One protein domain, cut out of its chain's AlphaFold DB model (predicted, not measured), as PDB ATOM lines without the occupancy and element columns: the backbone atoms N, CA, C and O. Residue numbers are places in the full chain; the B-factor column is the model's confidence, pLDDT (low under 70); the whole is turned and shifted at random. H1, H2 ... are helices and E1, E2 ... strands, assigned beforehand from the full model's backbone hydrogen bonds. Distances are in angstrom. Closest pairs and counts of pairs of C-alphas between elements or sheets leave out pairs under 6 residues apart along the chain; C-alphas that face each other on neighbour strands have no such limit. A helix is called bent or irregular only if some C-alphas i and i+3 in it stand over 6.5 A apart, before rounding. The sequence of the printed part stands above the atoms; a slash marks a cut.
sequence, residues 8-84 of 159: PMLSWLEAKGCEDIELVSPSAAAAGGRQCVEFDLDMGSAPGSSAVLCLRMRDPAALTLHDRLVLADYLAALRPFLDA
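What this domain is: This is residues 8 to 84 of the 159 residues of an uncharacterized protein of Arenimonas metalli CF5-1 (UniProt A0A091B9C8). A small antiparallel sheet of three strands has E3 in its middle, with the long helix H3 packed over E2 on one face, the short H1 near E1 on that same face, and the small H2 on the opposite face. H1 and H3 keep apart, and H2 covers only a little of its own face. The printed part has 77 residues with three named helices and three named strands, in the order H1, E1, H2, E2, E3, H3; the sheet's order is E1, E3, E2, and the class is mixed, helices and strands. The whole is compact, with a radius of gyration of the C-alphas of 12.8 A and spans of 34 by 29 by 18 A.

How they stand to each other: Start at H1, residues 8 to 15: it is on the sheet, over E1, residues 18 to 24, at a height over the sheet of 9.8 A, and stands up from the sheet at 44 degrees. H1 and E1 are near each other, with 8 pairs of C-alphas within 10 A. Next comes H2, residues 26 to 29, on the opposite face from H1 at a height over the sheet of 8.3 A; it lies only just over E3, residues 50 to 57, with 3 of its C-alphas there, and the closest C-alphas of the two, Pro 26 and Val 52, are 5.8 A apart. E1 and E3 are antiparallel at 162 degrees; look for N 22 and O 54, 3.0 A apart, within hydrogen-bond range. E2, residues 37 to 42, forms a hairpin with E3, antiparallel at 158 degrees, with N 39 and O 53 at 2.9 A. E1, H2 and E2 make a split strand-helix-strand unit, two strands running the same way with E3 between them in the sheet, and its crossover is right-handed. H3, residues 65 to 82, is on the same face as H1, over E2 at a height over the sheet of 8.9 A, and runs along the strands at 27 degrees to E2 on the local plane; the closest C-alphas of H3 and E2, Ala 72 and Phe 39, are 6.7 A apart. In H1 every O i to N i+4 pair is within hydrogen-bond range, in H3 11 of 14 are, and H2 is too short for such a pair.

Where its parts are: Find C-alpha 8 at (186.019, 155.284, 239.121), where H1 begins. E1 and E2 each measure 16.4 A from first to last C-alpha, and E3 measures 22.1 A, ending at C-alpha 57, (179.960, 139.908, 244.397). H3 runs 25.2 A to C-alpha 82 at (170.332, 161.962, 249.758); it is irregular, with C-alphas 77 and 80 7.1 A apart.

The domain as a whole: The two C-alphas farthest apart, those of Ala 15 and Pro 47, are 36.0 A apart. The printed part has no cut and no long link. Look for pLDDT under 70 in residues 28 to 35, 43 to 50 and 79 to 84; the mean of the printed part is 76.9.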
ATOM      1  N   PRO A   8     184.809 155.948 238.630       75.31
ATOM      2  CA  PRO A   8     186.019 155.284 239.121       75.31
ATOM      3  C   PRO A   8     185.719 154.229 240.189       75.31
ATOM      4  O   PRO A   8     186.337 153.169 240.204       75.31
ATOM      5  N   MET A   9     184.735 154.495 241.049       78.81
ATOM      6  CA  MET A   9     184.340 153.579 242.115       78.81
ATOM      7  C   MET A   9     183.563 152.383 241.562       78.81
ATOM      8  O   MET A   9     183.791 151.263 242.002       78.81
ATOM      9  N   LEU A  10     182.722 152.595 240.542       81.69
ATOM     10  CA  LEU A  10     182.097 151.504 239.788       81.69
ATOM     11  C   LEU A  10     183.149 150.612 239.118       81.69
ATOM     12  O   LEU A  10     183.110 149.401 239.285       81.69
ATOM     13  N   SER A  11     184.139 151.211 238.450       82.62
ATOM     14  CA  SER A  11     185.227 150.464 237.800       82.62
ATOM     15  C   SER A  11     186.054 149.661 238.815       82.62
ATOM     16  O   SER A  11     186.455 148.530 238.552       82.62
ATOM     17  N   TRP A  12     186.297 150.233 239.998       87.50
ATOM     18  CA  TRP A  12     186.979 149.545 241.094       87.50
ATOM     19  C   TRP A  12     186.141 148.394 241.673       87.50
ATOM     20  O   TRP A  12     186.676 147.308 241.896       87.50
ATOM     21  N   LEU A  13     184.830 148.587 241.861       88.44
ATOM     22  CA  LEU A  13     183.909 147.534 242.303       88.44
ATOM     23  C   LEU A  13     183.841 146.389 241.282       88.44
ATOM     24  O   LEU A  13     183.932 145.222 241.664       88.44
ATOM     25  N   GLU A  14     183.747 146.702 239.991       89.06
ATOM     26  CA  GLU A  14     183.789 145.721 238.898       89.06
ATOM     27  C   GLU A  14     185.105 144.928 238.911       89.06
ATOM     28  O   GLU A  14     185.088 143.698 238.845       89.06
ATOM     29  N   ALA A  15     186.247 145.602 239.093       88.19
ATOM     30  CA  ALA A  15     187.553 144.952 239.219       88.19
ATOM     31  C   ALA A  15     187.653 144.034 240.450       88.19
ATOM     32  O   ALA A  15     188.356 143.024 240.416       88.19
ATOM     33  N   LYS A  16     186.924 144.347 241.527       87.44
ATOM     34  CA  LYS A  16     186.781 143.495 242.722       87.44
ATOM     35  C   LYS A  16     185.792 142.339 242.521       87.44
ATOM     36  O   LYS A  16     185.629 141.522 243.423       87.44
ATOM     37  N   GLY A  17     185.154 142.241 241.355       87.81
ATOM     38  CA  GLY A  17     184.206 141.183 241.014       87.81
ATOM     39  C   GLY A  17     182.760 141.494 241.392       87.81
ATOM     40  O   GLY A  17     181.981 140.561 241.589       87.81
ATOM     41  N   CYS A  18     182.393 142.771 241.528       88.38
ATOM     42  CA  CYS A  18     180.999 143.179 241.672       88.38
ATOM     43  C   CYS A  18     180.258 142.959 240.350       88.38
ATOM     44  O   CYS A  18     180.657 143.479 239.311       88.38
ATOM     45  N   GLU A  19     179.196 142.160 240.390       87.38
ATOM     46  CA  GLU A  19     178.367 141.826 239.232       87.38
ATOM     47  C   GLU A  19     177.076 142.644 239.185       87.38
ATOM     48  O   GLU A  19     176.501 142.812 238.112       87.38
ATOM     49  N   ASP A  20     176.589 143.102 240.341       84.38
ATOM     50  CA  ASP A  20     175.344 143.861 240.434       84.38
ATOM     51  C   ASP A  20     175.266 144.707 241.705       84.38
ATOM     52  O   ASP A  20     175.849 144.362 242.737       84.38
ATOM     53  N   ILE A  21     174.508 145.798 241.626       85.12
ATOM     54  CA  ILE A  21     174.310 146.760 242.711       85.12
ATOM     55  C   ILE A  21     172.819 147.060 242.805       85.12
ATOM     56  O   ILE A  21     172.259 147.771 241.964       85.12
ATOM     57  N   GLU A  22     172.183 146.556 243.858       80.31
ATOM     58  CA  GLU A  22     170.753 146.741 244.090       80.31
ATOM     59  C   GLU A  22     170.491 147.469 245.410       80.31
ATOM     60  O   GLU A  22     171.138 147.219 246.425       80.31
ATOM     61  N   LEU A  23     169.494 148.354 245.403       77.19
ATOM     62  CA  LEU A  23     168.887 148.891 246.618       77.19
ATOM     63  C   LEU A  23     167.670 148.039 246.962       77.19
ATOM     64  O   LEU A  23     166.736 147.945 246.163       77.19
ATOM     65  N   VAL A  24     167.669 147.441 248.145       76.81
ATOM     66  CA  VAL A  24     166.568 146.611 248.639       76.81
ATOM     67  C   VAL A  24     165.982 147.198 249.917       76.81
ATOM     68  O   VAL A  24     166.633 147.965 250.627       76.81
ATOM     69  N   SER A  25     164.733 146.854 250.225       73.50
ATOM     70  CA  SER A  25     164.167 147.188 251.530       73.50
ATOM     71  C   SER A  25     164.830 146.342 252.629       73.50
ATOM     72  O   SER A  25     165.179 145.185 252.376       73.50
ATOM     73  N   PRO A  26     164.925 146.844 253.872       74.75
ATOM     74  CA  PRO A  26     165.464 146.079 255.002       74.75
ATOM     75  C   PRO A  26     164.733 144.744 255.224       74.75
ATOM     76  O   PRO A  26     165.336 143.730 255.563       74.75
ATOM     77  N   SER A  27     163.424 144.716 254.950       73.00
ATOM     78  CA  SER A  27     162.607 143.499 254.992       73.00
ATOM     79  C   SER A  27     162.965 142.473 253.911       73.00
ATOM     80  O   SER A  27     162.815 141.276 254.142       73.00
ATOM     81  N   ALA A  28     163.426 142.920 252.740       69.81
ATOM     82  CA  ALA A  28     163.832 142.049 251.641       69.81
ATOM     83  C   ALA A  28     165.257 141.507 251.835       69.81
ATOM     84  O   ALA A  28     165.512 140.365 251.462       69.81
ATOM     85  N   ALA A  29     166.150 142.280 252.465       66.50
ATOM     86  CA  ALA A  29     167.471 141.812 252.895       66.50
ATOM     87  C   ALA A  29     167.350 140.703 253.962       66.50
ATOM     88  O   ALA A  29     167.882 139.604 253.808       66.50
ATOM     89  N   ALA A  30     166.512 140.929 254.982       67.12
ATOM     90  CA  ALA A  30     166.283 139.972 256.069       67.12
ATOM     91  C   ALA A  30     165.681 138.622 255.621       67.12
ATOM     92  O   ALA A  30     165.770 137.636 256.352       67.12
ATOM     93  N   ALA A  31     165.091 138.545 254.420       66.38
ATOM     94  CA  ALA A  31     164.544 137.308 253.861       66.38
ATOM     95  C   ALA A  31     165.622 136.277 253.443       66.38
ATOM     96  O   ALA A  31     165.276 135.166 253.044       66.38
ATOM     97  N   GLY A  32     166.917 136.605 253.564       59.09
ATOM     98  CA  GLY A  32     168.005 135.627 253.724       59.09
ATOM     99  C   GLY A  32     168.362 134.772 252.501       59.09
ATOM    100  O   GLY A  32     169.017 133.743 252.646       59.09
ATOM    101  N   GLY A  33     167.944 135.167 251.296       59.28
ATOM    102  CA  GLY A  33     168.103 134.362 250.075       59.28
ATOM    103  C   GLY A  33     169.202 134.804 249.103       59.28
ATOM    104  O   GLY A  33     169.320 134.213 248.030       59.28
ATOM    105  N   ARG A  34     169.975 135.855 249.405       62.78
ATOM    106  CA  ARG A  34     170.899 136.482 248.445       62.78
ATOM    107  C   ARG A  34     172.334 136.461 248.966       62.78
ATOM    108  O   ARG A  34     172.617 136.956 250.047       62.78
ATOM    109  N   GLN A  35     173.254 135.903 248.177       69.62
ATOM    110  CA  GLN A  35     174.690 136.067 248.404       69.62
ATOM    111  C   GLN A  35     175.094 137.484 247.976       69.62
ATOM    112  O   GLN A  35     175.482 137.707 246.829       69.62
ATOM    113  N   CYS A  36     174.957 138.458 248.872       80.12
ATOM    114  CA  CYS A  36     175.462 139.806 248.648       80.12
ATOM    115  C   CYS A  36     176.124 140.394 249.890       80.12
ATOM    116  O   CYS A  36     175.931 139.925 251.010       80.12
ATOM    117  N   VAL A  37     176.969 141.396 249.660       85.44
ATOM    118  CA  VAL A  37     177.537 142.224 250.721       85.44
ATOM    119  C   VAL A  37     176.577 143.381 250.952       85.44
ATOM    120  O   VAL A  37     176.337 144.175 250.044       85.44
ATOM    121  N   GLU A  38     176.014 143.433 252.153       87.88
ATOM    122  CA  GLU A  38     174.972 144.385 252.526       87.88
ATOM    123  C   GLU A  38     175.562 145.588 253.269       87.88
ATOM    124  O   GLU A  38     176.427 145.431 254.133       87.88
ATOM    125  N   PHE A  39     175.085 146.786 252.928       85.50
ATOM    126  CA  PHE A  39     175.389 148.034 253.623       85.50
ATOM    127  C   PHE A  39     174.088 148.754 253.953       85.50
ATOM    128  O   PHE A  39     173.293 149.046 253.058       85.50
ATOM    129  N   ASP A  40     173.887 149.068 255.227       82.00
ATOM    130  CA  ASP A  40     172.736 149.851 255.655       82.00
ATOM    131  C   ASP A  40     172.859 151.289 255.143       82.00
ATOM    132  O   ASP A  40     173.867 151.969 255.351       82.00
ATOM    133  N   LEU A  41     171.812 151.753 254.467       75.06
ATOM    134  CA  LEU A  41     171.670 153.114 253.979       75.06
ATOM    135  C   LEU A  41     170.529 153.805 254.714       75.06
ATOM    136  O   LEU A  41     169.355 153.441 254.605       75.06
ATOM    137  N   ASP A  42     170.891 154.856 255.435       71.12
ATOM    138  CA  ASP A  42     169.943 155.805 255.994       71.12
ATOM    139  C   ASP A  42     169.637 156.858 254.913       71.12
ATOM    140  O   ASP A  42     170.446 157.754 254.666       71.12
ATOM    141  N   MET A  43     168.506 156.707 254.210       64.50
ATOM    142  CA  MET A  43     168.089 157.601 253.117       64.50
ATOM    143  C   MET A  43     167.372 158.857 253.632       64.50
ATOM    144  O   MET A  43     166.697 159.530 252.851       64.50
ATOM    145  N   GLY A  44     167.508 159.174 254.922       61.69
ATOM    146  CA  GLY A  44     167.142 160.475 255.455       61.69
ATOM    147  C   GLY A  44     166.287 160.460 256.713       61.69
ATOM    148  O   GLY A  44     166.040 159.452 257.365       61.69
ATOM    149  N   SER A  45     165.809 161.648 257.071       56.69
ATOM    150  CA  SER A  45     165.011 161.865 258.292       56.69
ATOM    151  C   SER A  45     163.539 161.427 258.188       56.69
ATOM    152  O   SER A  45     162.811 161.456 259.185       56.69
ATOM    153  N   ALA A  46     163.077 161.006 257.005       53.94
ATOM    154  CA  ALA A  46     161.702 160.559 256.809       53.94
ATOM    155  C   ALA A  46     161.481 159.152 257.410       53.94
ATOM    156  O   ALA A  46     162.257 158.233 257.132       53.94
ATOM    157  N   PRO A  47     160.411 158.926 258.193       46.34
ATOM    158  CA  PRO A  47     160.133 157.611 258.763       46.34
ATOM    159  C   PRO A  47     159.912 156.574 257.650       46.34
ATOM    160  O   PRO A  47     159.055 156.753 256.788       46.34
ATOM    161  N   GLY A  48     160.696 155.489 257.671       56.06
ATOM    162  CA  GLY A  48     160.651 154.418 256.665       56.06
ATOM    163  C   GLY A  48     161.629 154.572 255.493       56.06
ATOM    164  O   GLY A  48     161.606 153.743 254.588       56.06
ATOM    165  N   SER A  49     162.510 155.576 255.511       62.41
ATOM    166  CA  SER A  49     163.545 155.795 254.489       62.41
ATOM    167  C   SER A  49     164.842 155.005 254.747       62.41
ATOM    168  O   SER A  49     165.939 155.458 254.457       62.41
ATOM    169  N   SER A  50     164.740 153.792 255.291       67.75
ATOM    170  CA  SER A  50     165.897 152.897 255.395       67.75
ATOM    171  C   SER A  50     165.937 151.987 254.172       67.75
ATOM    172  O   SER A  50     164.931 151.369 253.816       67.75
ATOM    173  N   ALA A  51     167.093 151.923 253.520       76.06
ATOM    174  CA  ALA A  51     167.377 151.004 252.430       76.06
ATOM    175  C   ALA A  51     168.622 150.185 252.775       76.06
ATOM    176  O   ALA A  51     169.436 150.589 253.597       76.06
ATOM    177  N   VAL A  52     168.784 149.038 252.132       81.56
ATOM    178  CA  VAL A  52     170.009 148.242 252.208       81.56
ATOM    179  C   VAL A  52     170.604 148.195 250.812       81.56
ATOM    180  O   VAL A  52     169.927 147.837 249.847       81.56
ATOM    181  N   LEU A  53     171.867 148.585 250.686       85.56
ATOM    182  CA  LEU A  53     172.631 148.388 249.467       85.56
ATOM    183  C   LEU A  53     173.176 146.964 249.450       85.56
ATOM    184  O   LEU A  53     173.978 146.596 250.300       85.56
ATOM    185  N   CYS A  54     172.768 146.182 248.463       86.12
ATOM    186  CA  CYS A  54     173.202 144.808 248.256       86.12
ATOM    187  C   CYS A  54     174.170 144.793 247.064       86.12
ATOM    188  O   CYS A  54     173.768 144.975 245.912       86.12
ATOM    189  N   LEU A  55     175.463 144.608 247.351       88.31
ATOM    190  CA  LEU A  55     176.502 144.398 246.341       88.31
ATOM    191  C   LEU A  55     176.611 142.905 246.042       88.31
ATOM    192  O   LEU A  55     177.084 142.122 246.875       88.31
ATOM    193  N   ARG A  56     176.187 142.492 244.849       88.31
ATOM    194  CA  ARG A  56     176.339 141.110 244.395       88.31
ATOM    195  C   ARG A  56     177.770 140.919 243.914       88.31
ATOM    196  O   ARG A  56     178.156 141.433 242.869       88.31
ATOM    197  N   MET A  57     178.558 140.196 244.696       87.06
ATOM    198  CA  MET A  57     179.960 139.908 244.397       87.06
ATOM    199  C   MET A  57     180.089 138.474 243.894       87.06
ATOM    200  O   MET A  57     179.485 137.570 244.469       87.06
ATOM    201  N   ARG A  58     180.924 138.249 242.876       86.19
ATOM    202  CA  ARG A  58     181.305 136.895 242.443       86.19
ATOM    203  C   ARG A  58     181.994 136.115 243.566       86.19
ATOM    204  O   ARG A  58     181.766 134.919 243.714       86.19
ATOM    205  N   ASP A  59     182.822 136.807 244.345       86.06
ATOM    206  CA  ASP A  59     183.414 136.309 245.583       86.06
ATOM    207  C   ASP A  59     183.236 137.363 246.694       86.06
ATOM    208  O   ASP A  59     183.877 138.417 246.649       86.06
ATOM    209  N   PRO A  60     182.383 137.117 247.706       82.06
ATOM    210  CA  PRO A  60     182.206 138.033 248.833       82.06
ATOM    211  C   PRO A  60     183.490 138.280 249.642       82.06
ATOM    212  O   PRO A  60     183.593 139.312 250.313       82.06
ATOM    213  N   ALA A  61     184.459 137.358 249.601       83.50
ATOM    214  CA  ALA A  61     185.737 137.490 250.296       83.50
ATOM    215  C   ALA A  61     186.723 138.426 249.573       83.50
ATOM    216  O   ALA A  61     187.669 138.904 250.199       83.50
ATOM    217  N   ALA A  62     186.483 138.756 248.296       86.94
ATOM    218  CA  ALA A  62     187.303 139.704 247.535       86.94
ATOM    219  C   ALA A  62     187.247 141.135 248.102       86.94
ATOM    220  O   ALA A  62     188.170 141.933 247.909       86.94
ATOM    221  N   LEU A  63     186.163 141.455 248.814       87.75
ATOM    222  CA  LEU A  63     185.958 142.728 249.492       87.75
ATOM    223  C   LEU A  63     186.455 142.603 250.936       87.75
ATOM    224  O   LEU A  63     185.775 142.040 251.803       87.75
ATOM    225  N   THR A  64     187.670 143.101 251.170       89.81
ATOM    226  CA  THR A  64     188.344 143.015 252.472       89.81
ATOM    227  C   THR A  64     187.590 143.801 253.548       89.81
ATOM    228  O   THR A  64     186.747 144.647 253.250       89.81
ATOM    229  N   LEU A  65     187.907 143.565 254.826       88.94
ATOM    230  CA  LEU A  65     187.327 144.352 255.921       88.94
ATOM    231  C   LEU A  65     187.598 145.855 255.749       88.94
ATOM    232  O   LEU A  65     186.706 146.665 255.972       88.94
ATOM    233  N   HIS A  66     188.807 146.219 255.313       87.69
ATOM    234  CA  HIS A  66     189.166 147.612 255.057       87.69
ATOM    235  C   HIS A  66     188.332 148.213 253.920       87.69
ATOM    236  O   HIS A  66     187.740 149.272 254.099       87.69
ATOM    237  N   ASP A  67     188.204 147.499 252.797       87.06
ATOM    238  CA  ASP A  67     187.380 147.924 251.659       87.06
ATOM    239  C   ASP A  67     185.916 148.160 252.079       87.06
ATOM    240  O   ASP A  67     185.291 149.138 251.671       87.06
ATOM    241  N   ARG A  68     185.374 147.285 252.938       87.75
ATOM    242  CA  ARG A  68     184.011 147.412 253.479       87.75
ATOM    243  C   ARG A  68     183.857 148.651 254.358       87.75
ATOM    244  O   ARG A  68     182.851 149.339 254.241       87.75
ATOM    245  N   LEU A  69     184.836 148.947 255.213       84.50
ATOM    246  CA  LEU A  69     184.809 150.143 256.058       84.50
ATOM    247  C   LEU A  69     184.869 151.424 255.219       84.50
ATOM    248  O   LEU A  69     184.052 152.314 255.418       84.50
ATOM    249  N   VAL A  70     185.756 151.479 254.222       83.94
ATOM    250  CA  VAL A  70     185.864 152.628 253.308       83.94
ATOM    251  C   VAL A  70     184.561 152.852 252.535       83.94
ATOM    252  O   VAL A  70     184.118 153.989 252.377       83.94
ATOM    253  N   LEU A  71     183.915 151.775 252.073       85.06
ATOM    254  CA  LEU A  71     182.604 151.864 251.429       85.06
ATOM    255  C   LEU A  71     181.519 152.349 252.392       85.06
ATOM    256  O   LEU A  71     180.724 153.203 252.010       85.06
ATOM    257  N   ALA A  72     181.487 151.844 253.626       83.56
ATOM    258  CA  ALA A  72     180.525 152.286 254.630       83.56
ATOM    259  C   ALA A  72     180.689 153.782 254.951       83.56
ATOM    260  O   ALA A  72     179.698 154.511 254.958       83.56
ATOM    261  N   ASP A  73     181.925 154.257 255.123       81.62
ATOM    262  CA  ASP A  73     182.227 155.671 255.366       81.62
ATOM    263  C   ASP A  73     181.806 156.553 254.184       81.62
ATOM    264  O   ASP A  73     181.196 157.608 254.371       81.62
ATOM    265  N   TYR A  74     182.065 156.102 252.952       81.31
ATOM    266  CA  TYR A  74     181.611 156.788 251.743       81.31
ATOM    267  C   TYR A  74     180.081 156.908 251.693       81.31
ATOM    268  O   TYR A  74     179.547 157.994 251.467       81.31
ATOM    269  N   LEU A  75     179.365 155.807 251.932       79.56
ATOM    270  CA  LEU A  75     177.902 155.785 251.924       79.56
ATOM    271  C   LEU A  75     177.313 156.647 253.052       79.56
ATOM    272  O   LEU A  75     176.328 157.352 252.834       79.56
ATOM    273  N   ALA A  76     177.942 156.671 254.228       77.38
ATOM    274  CA  ALA A  76     177.557 157.558 255.323       77.38
ATOM    275  C   ALA A  76     177.760 159.039 254.960       77.38
ATOM    276  O   ALA A  76     176.902 159.874 255.256       77.38
ATOM    277  N   ALA A  77     178.848 159.369 254.260       73.94
ATOM    278  CA  ALA A  77     179.118 160.720 253.769       73.94
ATOM    279  C   ALA A  77     178.136 161.177 252.672       73.94
ATOM    280  O   ALA A  77     177.982 162.381 252.456       73.94
ATOM    281  N   LEU A  78     177.439 160.249 252.003       71.31
ATOM    282  CA  LEU A  78     176.400 160.572 251.021       71.31
ATOM    283  C   LEU A  78     175.073 161.018 251.646       71.31
ATOM    284  O   LEU A  78     174.299 161.705 250.979       71.31
ATOM    285  N   ARG A  79     174.809 160.680 252.913       69.31
ATOM    286  CA  ARG A  79     173.565 161.008 253.634       69.31
ATOM    287  C   ARG A  79     173.057 162.448 253.422       69.31
ATOM    288  O   ARG A  79     171.915 162.592 252.988       69.31
ATOM    289  N   PRO A  80     173.853 163.517 253.642       63.22
ATOM    290  CA  PRO A  80     173.374 164.894 253.462       63.22
ATOM    291  C   PRO A  80     172.972 165.233 252.017       63.22
ATOM    292  O   PRO A  80     172.225 166.185 251.800       63.22
ATOM    293  N   PHE A  81     173.443 164.471 251.026       61.31
ATOM    294  CA  PHE A  81     173.088 164.645 249.616       61.31
ATOM    295  C   PHE A  81     171.844 163.846 249.220       61.31
ATOM    296  O   PHE A  81     171.136 164.245 248.300       61.31
ATOM    297  N   LEU A  82     171.556 162.750 249.926       61.53
ATOM    298  CA  LEU A  82     170.332 161.962 249.758       61.53
ATOM    299  C   LEU A  82     169.113 162.660 250.383       61.53
ATOM    300  O   LEU A  82     168.013 162.546 249.851       61.53
ATOM    301  N   ASP A  83     169.326 163.430 251.456       55.97
ATOM    302  CA  ASP A  83     168.316 164.299 252.082       55.97
ATOM    303  C   ASP A  83     167.975 165.546 251.228       55.97
ATOM    304  O   ASP A  83     166.972 166.223 251.476       55.97
ATOM    305  N   ALA A  84     168.786 165.877 250.215       53.34
ATOM    306  CA  ALA A  84     168.523 167.008 249.330       53.34
ATOM    307  C   ALA A  84     167.426 166.662 248.298       53.34
ATOM    308  O   ALA A  84     167.439 165.574 247.720       53.34
TER     309      ALA A  84